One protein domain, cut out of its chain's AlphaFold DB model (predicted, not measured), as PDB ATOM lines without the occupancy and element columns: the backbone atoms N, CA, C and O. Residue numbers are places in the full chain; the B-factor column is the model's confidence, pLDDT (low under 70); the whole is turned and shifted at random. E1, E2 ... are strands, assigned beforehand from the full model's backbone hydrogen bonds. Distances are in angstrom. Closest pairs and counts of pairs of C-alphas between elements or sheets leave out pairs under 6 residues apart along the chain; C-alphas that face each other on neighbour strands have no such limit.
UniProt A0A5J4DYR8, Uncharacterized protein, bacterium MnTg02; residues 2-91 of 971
ATOM      1  N   LYS A   2     -28.948 -10.921  32.025       30.52
ATOM      2  CA  LYS A   2     -28.745  -9.458  31.908       30.52
ATOM      3  C   LYS A   2     -28.472  -8.885  33.303       30.52
ATOM      4  O   LYS A   2     -29.059  -9.378  34.264       30.52
ATOM      5  N   ARG A   3     -27.588  -7.884  33.420       31.02
ATOM      6  CA  ARG A   3     -27.302  -7.215  34.704       31.02
ATOM      7  C   ARG A   3     -28.598  -6.649  35.295       31.02
ATOM      8  O   ARG A   3     -29.347  -5.979  34.585       31.02
ATOM      9  N   LEU A   4     -28.830  -6.894  36.584       36.94
ATOM     10  CA  LEU A   4     -29.814  -6.139  37.359       36.94
ATOM     11  C   LEU A   4     -29.387  -4.664  37.371       36.94
ATOM     12  O   LEU A   4     -28.199  -4.365  37.514       36.94
ATOM     13  N   GLN A   5     -30.338  -3.746  37.193       42.22
ATOM     14  CA  GLN A   5     -30.057  -2.317  37.321       42.22
ATOM     15  C   GLN A   5     -29.707  -1.993  38.779       42.22
ATOM     16  O   GLN A   5     -30.372  -2.456  39.705       42.22
ATOM     17  N   LEU A   6     -28.677  -1.169  38.977       38.66
ATOM     18  CA  LEU A   6     -28.394  -0.573  40.280       38.66
ATOM     19  C   LEU A   6     -29.547   0.373  40.644       38.66
ATOM     20  O   LEU A   6     -29.814   1.335  39.921       38.66
ATOM     21  N   PHE A   7     -30.216   0.107  41.766       42.38
ATOM     22  CA  PHE A   7     -31.337   0.904  42.281       42.38
ATOM     23  C   PHE A   7     -30.872   2.217  42.944       42.38
ATOM     24  O   PHE A   7     -31.285   2.564  44.048       42.38
ATOM     25  N   ASP A   8     -30.016   2.970  42.253       45.91
ATOM     26  CA  ASP A   8     -29.690   4.345  42.613       45.91
ATOM     27  C   ASP A   8     -30.830   5.275  42.165       45.91
ATOM     28  O   ASP A   8     -30.994   5.596  40.981       45.91
ATOM     29  N   PHE A   9     -31.640   5.693  43.137       45.62
ATOM     30  CA  PHE A   9     -32.828   6.523  42.939       45.62
ATOM     31  C   PHE A   9     -32.524   7.961  42.478       45.62
ATOM     32  O   PHE A   9     -33.464   8.701  42.181       45.62
ATOM     33  N   LEU A  10     -31.249   8.368  42.423       43.72
ATOM     34  CA  LEU A  10     -30.811   9.666  41.896       43.72
ATOM     35  C   LEU A  10     -30.449   9.617  40.402       43.72
ATOM     36  O   LEU A  10     -30.302  10.678  39.792       43.72
ATOM     37  N   LYS A  11     -30.285   8.413  39.825       45.59
ATOM     38  CA  LYS A  11     -29.710   8.214  38.481       45.59
ATOM     39  C   LYS A  11     -30.638   7.557  37.453       45.59
ATOM     40  O   LYS A  11     -30.403   7.734  36.263       45.59
ATOM     41  N   ASN A  12     -31.674   6.824  37.870       49.59
ATOM     42  CA  ASN A  12     -32.546   6.065  36.959       49.59
ATOM     43  C   ASN A  12     -34.003   6.559  36.949       49.59
ATOM     44  O   ASN A  12     -34.630   6.736  37.995       49.59
ATOM     45  N   ALA A  13     -34.578   6.693  35.748       55.16
ATOM     46  CA  ALA A  13     -36.010   6.924  35.570       55.16
ATOM     47  C   ALA A  13     -36.821   5.691  36.017       55.16
ATOM     48  O   ALA A  13     -36.471   4.550  35.719       55.16
ATOM     49  N   ASN A  14     -37.928   5.911  36.732       55.94
ATOM     50  CA  ASN A  14     -38.720   4.830  37.326       55.94
ATOM     51  C   ASN A  14     -39.610   4.121  36.287       55.94
ATOM     52  O   ASN A  14     -40.785   4.466  36.126       55.94
ATOM     53  N   GLU A  15     -39.083   3.096  35.615       57.78
ATOM     54  CA  GLU A  15     -39.903   2.179  34.819       57.78
ATOM     55  C   GLU A  15     -40.915   1.424  35.702       57.78
ATOM     56  O   GLU A  15     -40.578   0.870  36.747       57.78
ATOM     57  N   ARG A  16     -42.185   1.369  35.270       64.69
ATOM     58  CA  ARG A  16     -43.274   0.678  35.991       64.69
ATOM     59  C   ARG A  16     -43.905  -0.445  35.144       64.69
ATOM     60  O   ARG A  16     -45.085  -0.359  34.802       64.69
ATOM     61  N   PRO A  17     -43.164  -1.517  34.798       59.94
ATOM     62  CA  PRO A  17     -43.595  -2.529  33.818       59.94
ATOM     63  C   PRO A  17     -44.819  -3.369  34.237       59.94
ATOM     64  O   PRO A  17     -45.446  -4.016  33.395       59.94
ATOM     65  N   ASN A  18     -45.180  -3.367  35.525       66.31
ATOM     66  CA  ASN A  18     -46.350  -4.078  36.049       66.31
ATOM     67  C   ASN A  18     -47.635  -3.228  36.107       66.31
ATOM     68  O   ASN A  18     -48.703  -3.784  36.364       66.31
ATOM     69  N   GLU A  19     -47.576  -1.914  35.861       74.75
ATOM     70  CA  GLU A  19     -48.765  -1.057  35.921       74.75
ATOM     71  C   GLU A  19     -49.611  -1.082  34.635       74.75
ATOM     72  O   GLU A  19     -49.147  -1.366  33.524       74.75
ATOM     73  N   LYS A  20     -50.906  -0.778  34.786       77.81
ATOM     74  CA  LYS A  20     -51.860  -0.757  33.655       77.81
ATOM     75  C   LYS A  20     -51.695   0.477  32.760       77.81
ATOM     76  O   LYS A  20     -52.113   0.449  31.600       77.81
ATOM     77  N   TRP A  21     -51.093   1.535  33.297       80.88
ATOM     78  CA  TRP A  21     -50.928   2.842  32.667       80.88
ATOM     79  C   TRP A  21     -49.498   3.351  32.854       80.88
ATOM     80  O   TRP A  21     -48.931   3.218  33.936       80.88
ATOM     81  N   VAL A  22     -48.950   3.985  31.822       82.44
ATOM     82  CA  VAL A  22     -47.668   4.703  31.855       82.44
ATOM     83  C   VAL A  22     -47.869   6.189  31.567       82.44
ATOM     84  O   VAL A  22     -48.904   6.612  31.042       82.44
ATOM     85  N   CYS A  23     -46.885   6.995  31.959       79.00
ATOM     86  CA  CYS A  23     -46.873   8.431  31.710       79.00
ATOM     87  C   CYS A  23     -46.884   8.717  30.198       79.00
ATOM     88  O   CYS A  23     -46.068   8.167  29.468       79.00
ATOM     89  N   GLY A  24     -47.766   9.604  29.728       76.69
ATOM     90  CA  GLY A  24     -47.818  10.016  28.316       76.69
ATOM     91  C   GLY A  24     -46.592  10.812  27.842       76.69
ATOM     92  O   GLY A  24     -46.411  10.989  26.649       76.69
ATOM     93  N   ARG A  25     -45.729  11.263  28.764       72.12
ATOM     94  CA  ARG A  25     -44.427  11.898  28.476       72.12
ATOM     95  C   ARG A  25     -43.264  10.896  28.388       72.12
ATOM     96  O   ARG A  25     -42.115  11.308  28.289       72.12
ATOM     97  N   LEU A  26     -43.533   9.588  28.474       72.25
ATOM     98  CA  LEU A  26     -42.489   8.558  28.408       72.25
ATOM     99  C   LEU A  26     -41.822   8.509  27.024       72.25
ATOM    100  O   LEU A  26     -40.610   8.369  26.942       72.25
ATOM    101  N   GLU A  27     -42.599   8.704  25.956       65.25
ATOM    102  CA  GLU A  27     -42.109   8.728  24.568       65.25
ATOM    103  C   GLU A  27     -41.197   9.937  24.280       65.25
ATOM    104  O   GLU A  27     -40.330   9.857  23.418       65.25
ATOM    105  N   SER A  28     -41.325  11.030  25.044       65.12
ATOM    106  CA  SER A  28     -40.452  12.212  24.968       65.12
ATOM    107  C   SER A  28     -39.355  12.242  26.043       65.12
ATOM    108  O   SER A  28     -38.794  13.300  26.328       65.12
ATOM    109  N   GLY A  29     -39.072  11.102  26.690       65.06
ATOM    110  CA  GLY A  29     -38.025  10.942  27.712       65.06
ATOM    111  C   GLY A  29     -38.289  11.640  29.056       65.06
ATOM    112  O   GLY A  29     -37.608  11.358  30.036       65.06
ATOM    113  N   LYS A  30     -39.300  12.514  29.150       67.94
ATOM    114  CA  LYS A  30     -39.587  13.367  30.319       67.94
ATOM    115  C   LYS A  30     -40.714  12.792  31.188       67.94
ATOM    116  O   LYS A  30     -41.718  13.452  31.475       67.94
ATOM    117  N   ALA A  31     -40.576  11.525  31.576       69.75
ATOM    118  CA  ALA A  31     -41.567  10.805  32.372       69.75
ATOM    119  C   ALA A  31     -41.599  11.290  33.835       69.75
ATOM    120  O   ALA A  31     -40.654  11.091  34.589       69.75
ATOM    121  N   CYS A  32     -42.721  11.872  34.271       70.00
ATOM    122  CA  CYS A  32     -42.863  12.363  35.645       70.00
ATOM    123  C   CYS A  32     -42.752  11.249  36.712       70.00
ATOM    124  O   CYS A  32     -43.445  10.229  36.641       70.00
ATOM    125  N   ARG A  33     -41.948  11.490  37.759       68.38
ATOM    126  CA  ARG A  33     -41.635  10.530  38.840       68.38
ATOM    127  C   ARG A  33     -42.865   9.960  39.563       68.38
ATOM    128  O   ARG A  33     -42.856   8.794  39.958       68.38
ATOM    129  N   VAL A  34     -43.938  10.747  39.703       72.81
ATOM    130  CA  VAL A  34     -45.210  10.329  40.335       72.81
ATOM    131  C   VAL A  34     -45.987   9.332  39.463       72.81
ATOM    132  O   VAL A  34     -46.587   8.390  39.988       72.81
ATOM    133  N   GLY A  35     -45.921   9.471  38.136       73.56
ATOM    134  CA  GLY A  35     -46.669   8.660  37.174       73.56
ATOM    135  C   GLY A  35     -48.193   8.901  37.177       73.56
ATOM    136  O   GLY A  35     -48.687   9.866  37.766       73.56
ATOM    137  N   PRO A  36     -48.960   8.053  36.468       80.75
ATOM    138  CA  PRO A  36     -50.416   8.030  36.540       80.75
ATOM    139  C   PRO A  36     -50.928   7.129  37.675       80.75
ATOM    140  O   PRO A  36     -50.268   6.164  38.060       80.75
ATOM    141  N   ASN A  37     -52.154   7.379  38.143       80.50
ATOM    142  CA  ASN A  37     -52.830   6.469  39.071       80.50
ATOM    143  C   ASN A  37     -53.391   5.221  38.360       80.50
ATOM    144  O   ASN A  37     -53.550   5.181  37.138       80.50
ATOM    145  N   ARG A  38     -53.806   4.215  39.143       77.19
ATOM    146  CA  ARG A  38     -54.429   2.965  38.646       77.19
ATOM    147  C   ARG A  38     -55.689   3.172  37.780       77.19
ATOM    148  O   ARG A  38     -56.061   2.267  37.031       77.19
ATOM    149  N   ARG A  39     -56.343   4.340  37.858       79.00
ATOM    150  CA  ARG A  39     -57.509   4.726  37.033       79.00
ATOM    151  C   ARG A  39     -57.125   5.451  35.730       79.00
ATOM    152  O   ARG A  39     -58.012   5.728  34.931       79.00
ATOM    153  N   GLY A  40     -55.843   5.732  35.490       77.31
ATOM    154  CA  GLY A  40     -55.357   6.382  34.269       77.31
ATOM    155  C   GLY A  40     -55.416   7.912  34.279       77.31
ATOM    156  O   GLY A  40     -55.337   8.514  33.212       77.31
ATOM    157  N   LYS A  41     -55.536   8.564  35.446       82.25
ATOM    158  CA  LYS A  41     -55.349  10.025  35.568       82.25
ATOM    159  C   LYS A  41     -53.884  10.350  35.875       82.25
ATOM    160  O   LYS A  41     -53.252   9.643  36.660       82.25
ATOM    161  N   CYS A  42     -53.349  11.414  35.275       80.56
ATOM    162  CA  CYS A  42     -52.032  11.949  35.632       80.56
ATOM    163  C   CYS A  42     -52.070  12.578  37.037       80.56
ATOM    164  O   CYS A  42     -53.098  13.127  37.426       80.56
ATOM    165  N   GLN A  43     -50.966  12.482  37.784       76.81
ATOM    166  CA  GLN A  43     -50.821  13.040  39.137       76.81
ATOM    167  C   GLN A  43     -49.630  14.007  39.270       76.81
ATOM    168  O   GLN A  43     -49.260  14.369  40.381       76.81
ATOM    169  N   ALA A  44     -48.994  14.390  38.159       72.75
ATOM    170  CA  ALA A  44     -47.905  15.359  38.187       72.75
ATOM    171  C   ALA A  44     -48.447  16.791  38.245       72.75
ATOM    172  O   ALA A  44     -49.364  17.130  37.499       72.75
ATOM    173  N   THR A  45     -47.838  17.595  39.111       72.31
ATOM    174  CA  THR A  45     -48.104  19.029  39.294       72.31
ATOM    175  C   THR A  45     -46.825  19.846  39.116       72.31
ATOM    176  O   THR A  45     -46.836  20.813  38.365       72.31
ATOM    177  N   TYR A  46     -45.708  19.405  39.707       78.25
ATOM    178  CA  TYR A  46     -44.389  20.047  39.626       78.25
ATOM    179  C   TYR A  46     -43.258  19.024  39.418       78.25
ATOM    180  O   TYR A  46     -43.469  17.821  39.595       78.25
ATOM    181  N   GLU A  47     -42.061  19.488  39.035       74.44
ATOM    182  CA  GLU A  47     -40.894  18.621  38.769       74.44
ATOM    183  C   GLU A  47     -40.318  17.945  40.021       74.44
ATOM    184  O   GLU A  47     -39.861  16.805  39.945       74.44
ATOM    185  N   CYS A  48     -40.392  18.585  41.189       72.12
ATOM    186  CA  CYS A  48     -40.072  17.943  42.464       72.12
ATOM    187  C   CYS A  48     -41.054  18.342  43.571       72.12
ATOM    188  O   CYS A  48     -41.821  19.295  43.429       72.12
ATOM    189  N   VAL A  49     -41.001  17.609  44.685       76.44
ATOM    190  CA  VAL A  49     -41.625  17.997  45.956       76.44
ATOM    191  C   VAL A  49     -40.492  18.439  46.888       76.44
ATOM    192  O   VAL A  49     -39.678  17.590  47.264       76.44
ATOM    193  N   PRO A  50     -40.373  19.737  47.211       79.06
ATOM    194  CA  PRO A  50     -39.376  20.237  48.155       79.06
ATOM    195  C   PRO A  50     -39.527  19.634  49.557       79.06
ATOM    196  O   PRO A  50     -40.629  19.302  49.990       79.06
ATOM    197  N   SER A  51     -38.419  19.528  50.292       79.56
ATOM    198  CA  SER A  51     -38.416  19.109  51.702       79.56
ATOM    199  C   SER A  51     -38.060  20.278  52.607       79.56
ATOM    200  O   SER A  51     -37.131  21.025  52.304       79.56
ATOM    201  N   LYS A  52     -38.761  20.424  53.735       79.75
ATOM    202  CA  LYS A  52     -38.466  21.454  54.736       79.75
ATOM    203  C   LYS A  52     -37.546  20.893  55.816       79.75
ATOM    204  O   LYS A  52     -37.954  20.017  56.573       79.75
ATOM    205  N   THR A  53     -36.330  21.418  55.908       76.69
ATOM    206  CA  THR A  53     -35.301  20.978  56.863       76.69
ATOM    207  C   THR A  53     -34.692  22.214  57.519       76.69
ATOM    208  O   THR A  53     -34.373  23.182  56.836       76.69
ATOM    209  N   GLY A  54     -34.584  22.241  58.854       70.69
ATOM    210  CA  GLY A  54     -34.054  23.415  59.571       70.69
ATOM    211  C   GLY A  54     -34.812  24.723  59.275       70.69
ATOM    212  O   GLY A  54     -34.208  25.788  59.195       70.69
ATOM    213  N   GLY A  55     -36.122  24.639  59.019       76.88
ATOM    214  CA  GLY A  55     -36.975  25.779  58.661       76.88
ATOM    215  C   GLY A  55     -36.912  26.225  57.192       76.88
ATOM    216  O   GLY A  55     -37.866  26.853  56.730       76.88
ATOM    217  N   LYS A  56     -35.869  25.860  56.435       76.81
ATOM    218  CA  LYS A  56     -35.706  26.205  55.010       76.81
ATOM    219  C   LYS A  56     -36.234  25.095  54.096       76.81
ATOM    220  O   LYS A  56     -36.239  23.921  54.459       76.81
ATOM    221  N   TRP A  57     -36.691  25.473  52.905       81.62
ATOM    222  CA  TRP A  57     -37.105  24.536  51.860       81.62
ATOM    223  C   TRP A  57     -35.909  24.162  50.973       81.62
ATOM    224  O   TRP A  57     -35.186  25.035  50.498       81.62
ATOM    225  N   HIS A  58     -35.729  22.869  50.708       79.38
ATOM    226  CA  HIS A  58     -34.683  22.330  49.839       79.38
ATOM    227  C   HIS A  58     -35.296  21.658  48.606       79.38
ATOM    228  O   HIS A  58     -36.213  20.843  48.719       79.38
ATOM    229  N   CYS A  59     -34.772  21.982  47.421       80.00
ATOM    230  CA  CYS A  59     -35.195  21.381  46.158       80.00
ATOM    231  C   CYS A  59     -34.716  19.920  46.060       80.00
ATOM    232  O   CYS A  59     -33.520  19.651  46.166       80.00
ATOM    233  N   LEU A  60     -35.644  18.980  45.833       77.00
ATOM    234  CA  LEU A  60     -35.370  17.537  45.701       77.00
ATOM    235  C   LEU A  60     -35.462  17.031  44.248       77.00
ATOM    236  O   LEU A  60     -35.816  15.875  43.995       77.00
ATOM    237  N   ARG A  61     -35.174  17.902  43.276       76.69
ATOM    238  CA  ARG A  61     -35.064  17.536  41.859       76.69
ATOM    239  C   ARG A  61     -33.784  16.723  41.632       76.69
ATOM    240  O   ARG A  61     -32.709  17.102  42.092       76.69
ATOM    241  N   SER A  62     -33.909  15.571  40.975       68.69
ATOM    242  CA  SER A  62     -32.801  14.636  40.748       68.69
ATOM    243  C   SER A  62     -31.856  15.108  39.642       68.69
ATOM    244  O   SER A  62     -32.227  15.886  38.764       68.69
ATOM    245  N   LEU A  63     -30.629  14.579  39.653       64.69
ATOM    246  CA  LEU A  63     -29.632  14.824  38.604       64.69
ATOM    247  C   LEU A  63     -30.132  14.359  37.225       64.69
ATOM    248  O   LEU A  63     -29.921  15.061  36.242       64.69
ATOM    249  N   SER A  64     -30.873  13.245  37.169       63.72
ATOM    250  CA  SER A  64     -31.562  12.760  35.960       63.72
ATOM    251  C   SER A  64     -32.534  13.771  35.342       63.72
ATOM    252  O   SER A  64     -32.760  13.748  34.135       63.72
ATOM    253  N   ASP A  65     -33.109  14.647  36.167       63.19
ATOM    254  CA  ASP A  65     -34.221  15.525  35.801       63.19
ATOM    255  C   ASP A  65     -33.749  16.983  35.616       63.19
ATOM    256  O   ASP A  65     -34.575  17.857  35.351       63.19
ATOM    257  N   GLY A  66     -32.442  17.255  35.754       67.94
ATOM    258  CA  GLY A  66     -31.815  18.573  35.565       67.94
ATOM    259  C   GLY A  66     -31.045  19.136  36.770       67.94
ATOM    260  O   GLY A  66     -30.495  20.226  36.662       67.94
ATOM    261  N   GLY A  67     -30.980  18.426  37.903       72.06
ATOM    262  CA  GLY A  67     -30.342  18.928  39.129       72.06
ATOM    263  C   GLY A  67     -31.209  19.938  39.894       72.06
ATOM    264  O   GLY A  67     -32.412  20.022  39.670       72.06
ATOM    265  N   GLN A  68     -30.629  20.688  40.835       77.69
ATOM    266  CA  GLN A  68     -31.385  21.671  41.628       77.69
ATOM    267  C   GLN A  68     -31.851  22.855  40.761       77.69
ATOM    268  O   GLN A  68     -31.099  23.365  39.936       77.69
ATOM    269  N   CYS A  69     -33.092  23.311  40.959       77.12
ATOM    270  CA  CYS A  69     -33.612  24.498  40.271       77.12
ATOM    271  C   CYS A  69     -32.864  25.764  40.716       77.12
ATOM    272  O   CYS A  69     -32.705  25.973  41.917       77.12
ATOM    273  N   GLN A  70     -32.475  26.623  39.765       74.94
ATOM    274  CA  GLN A  70     -31.695  27.842  40.029       74.94
ATOM    275  C   GLN A  70     -32.414  28.834  40.960       74.94
ATOM    276  O   GLN A  70     -31.785  29.405  41.843       74.94
ATOM    277  N   GLU A  71     -33.733  28.981  40.815       75.88
ATOM    278  CA  GLU A  71     -34.579  29.830  41.674       75.88
ATOM    279  C   GLU A  71     -34.938  29.171  43.021       75.88
ATOM    280  O   GLU A  71     -35.494  29.812  43.910       75.88
ATOM    281  N   GLY A  72     -34.629  27.881  43.190       75.00
ATOM    282  CA  GLY A  72     -35.022  27.100  44.358       75.00
ATOM    283  C   GLY A  72     -36.527  26.769  44.425       75.00
ATOM    284  O   GLY A  72     -37.238  26.784  43.417       75.00
ATOM    285  N   PRO A  73     -37.014  26.346  45.603       80.25
ATOM    286  CA  PRO A  73     -38.438  26.180  45.887       80.25
ATOM    287  C   PRO A  73     -39.093  27.500  46.327       80.25
ATOM    288  O   PRO A  73     -38.467  28.334  46.979       80.25
ATOM    289  N   LEU A  74     -40.380  27.650  46.020       80.00
ATOM    290  CA  LEU A  74     -41.198  28.799  46.408       80.00
ATOM    291  C   LEU A  74     -41.470  28.805  47.924       80.00
ATOM    292  O   LEU A  74     -41.365  27.783  48.606       80.00
ATOM    293  N   ALA A  75     -41.821  29.974  48.472       76.69
ATOM    294  CA  ALA A  75     -41.995  30.167  49.918       76.69
ATOM    295  C   ALA A  75     -43.104  29.285  50.536       76.69
ATOM    296  O   ALA A  75     -42.999  28.869  51.695       76.69
ATOM    297  N   ASP A  76     -44.128  28.952  49.745       78.94
ATOM    298  CA  ASP A  76     -45.220  28.037  50.096       78.94
ATOM    299  C   ASP A  76     -44.793  26.554  50.158       78.94
ATOM    300  O   ASP A  76     -45.520  25.723  50.700       78.94
ATOM    301  N   GLY A  77     -43.600  26.223  49.655       75.56
ATOM    302  CA  GLY A  77     -43.077  24.862  49.555       75.56
ATOM    303  C   GLY A  77     -43.330  24.171  48.219       75.56
ATOM    304  O   GLY A  77     -43.006  22.990  48.089       75.56
ATOM    305  N   THR A  78     -43.879  24.859  47.217       81.06
ATOM    306  CA  THR A  78     -43.975  24.329  45.851       81.06
ATOM    307  C   THR A  78     -42.649  24.490  45.095       81.06
ATOM    308  O   THR A  78     -41.729  25.191  45.516       81.06
ATOM    309  N   CYS A  79     -42.490  23.775  43.979       79.38
ATOM    310  CA  CYS A  79     -41.316  23.904  43.116       79.38
ATOM    311  C   CYS A  79     -41.618  24.903  41.989       79.38
ATOM    312  O   CYS A  79     -42.694  24.841  41.402       79.38
ATOM    313  N   CYS A  80     -40.660  25.773  41.650       77.56
ATOM    314  CA  CYS A  80     -40.789  26.788  40.594       77.56
ATOM    315  C   CYS A  80     -41.210  26.229  39.215       77.56
ATOM    316  O   CYS A  80     -41.786  26.952  38.408       77.56
ATOM    317  N   ASN A  81     -40.973  24.936  38.950       77.19
ATOM    318  CA  ASN A  81     -41.227  24.301  37.658       77.19
ATOM    319  C   ASN A  81     -42.499  23.425  37.675       77.19
ATOM    320  O   ASN A  81     -42.445  22.276  38.139       77.19
ATOM    321  N   PRO A  82     -43.642  23.906  37.145       76.06
ATOM    322  CA  PRO A  82     -44.851  23.104  36.983       76.06
ATOM    323  C   PRO A  82     -44.735  22.100  35.821       76.06
ATOM    324  O   PRO A  82     -44.193  22.400  34.759       76.06
ATOM    325  N   ILE A  83     -45.317  20.906  35.984       73.94
ATOM    326  CA  ILE A  83     -45.472  19.904  34.917       73.94
ATOM    327  C   ILE A  83     -46.910  19.959  34.373       73.94
ATOM    328  O   ILE A  83     -47.834  19.545  35.075       73.94
ATOM    329  N   PRO A  84     -47.132  20.348  33.100       73.31
ATOM    330  CA  PRO A  84     -48.457  20.281  32.480       73.31
ATOM    331  C   PRO A  84     -49.037  18.856  32.432       73.31
ATOM    332  O   PRO A  84     -48.316  17.878  32.181       73.31
ATOM    333  N   ALA A  85     -50.354  18.739  32.609       76.62
ATOM    334  CA  ALA A  85     -51.040  17.462  32.789       76.62
ATOM    335  C   ALA A  85     -50.825  16.448  31.642       76.62
ATOM    336  O   ALA A  85     -50.982  16.731  30.457       76.62
ATOM    337  N   CYS A  86     -50.479  15.222  32.035       78.06
ATOM    338  CA  CYS A  86     -50.406  14.017  31.209       78.06
ATOM    339  C   CYS A  86     -51.738  13.527  30.599       78.06
ATOM    340  O   CYS A  86     -52.728  13.494  31.330       78.06
ATOM    341  N   LYS A  87     -51.739  12.930  29.394       83.50
ATOM    342  CA  LYS A  87     -52.731  11.912  28.984       83.50
ATOM    343  C   LYS A  87     -52.081  10.516  29.058       83.50
ATOM    344  O   LYS A  87     -51.287  10.185  28.181       83.50
ATOM    345  N   PRO A  88     -52.326   9.711  30.112       84.19
ATOM    346  CA  PRO A  88     -51.648   8.425  30.296       84.19
ATOM    347  C   PRO A  88     -52.038   7.371  29.256       84.19
ATOM    348  O   PRO A  88     -53.193   7.289  28.834       84.19
ATOM    349  N   VAL A  89     -51.084   6.513  28.889       82.38
ATOM    350  CA  VAL A  89     -51.250   5.484  27.847       82.38
ATOM    351  C   VAL A  89     -51.277   4.090  28.481       82.38
ATOM    352  O   VAL A  89     -50.563   3.823  29.447       82.38
ATOM    353  N   ARG A  90     -52.110   3.175  27.962       79.06
ATOM    354  CA  ARG A  90     -52.138   1.772  28.426       79.06
ATOM    355  C   ARG A  90     -50.909   1.004  27.949       79.06
ATOM    356  O   ARG A  90     -50.596   1.029  26.758       79.06
ATOM    357  N   THR A  91     -50.283   0.254  28.854       79.69
ATOM    358  CA  THR A  91     -49.131  -0.607  28.537       79.69
ATOM    359  C   THR A  91     -49.494  -1.699  27.525       79.69
ATOM    360  O   THR A  91     -50.640  -2.155  27.463       79.69
TER     361      THR A  91
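What this domain is: This is residues 2 to 91 of the 971 residues of an uncharacterized protein of bacterium MnTg02 (UniProt A0A5J4DYR8). This is a domain of little regular structure, a chain of winding loops with one small two-stranded hairpin, E1 and E2, at one end and a free tail, residues 2 to 8, that sticks out. Near the other end a short antiparallel pairing ties residues 21 to 22 to residues 89 to 90. The printed part has 90 residues, with no named helix and two named strands, E1 then E2, which hold 6 residues; the class is all strand. It is only just compact, close to loose, with a radius of gyration of the C-alphas of 14.4 A and spans of 41 by 32 by 21 A.

Where its parts are: Residues 2 to 50 hold no named element, beginning at C-alpha 2 (-28.745, -9.458, 31.908). E1 is residues 51 to 53, 6.3 A long, from C-alpha 51 (-38.416, 19.109, 51.702). E2 is residues 56 to 58, 6.5 A long, ending at C-alpha 58 (-34.683, 22.330, 49.839). Residues 59 to 91 hold no named element.

How they stand to each other: E1 and E2 form an antiparallel hairpin with a tight link, their directions at 138 degrees. N 58 and O 51, 2.8 A apart, are within hydrogen-bond range.

The domain as a whole: The C-alphas farthest apart, of Lys 2 and Ala 75, are 45.5 A apart. The printed part has no cut. pLDDT is under 70 at residues 2 to 18, 27 to 31, 33 and 62 to 66.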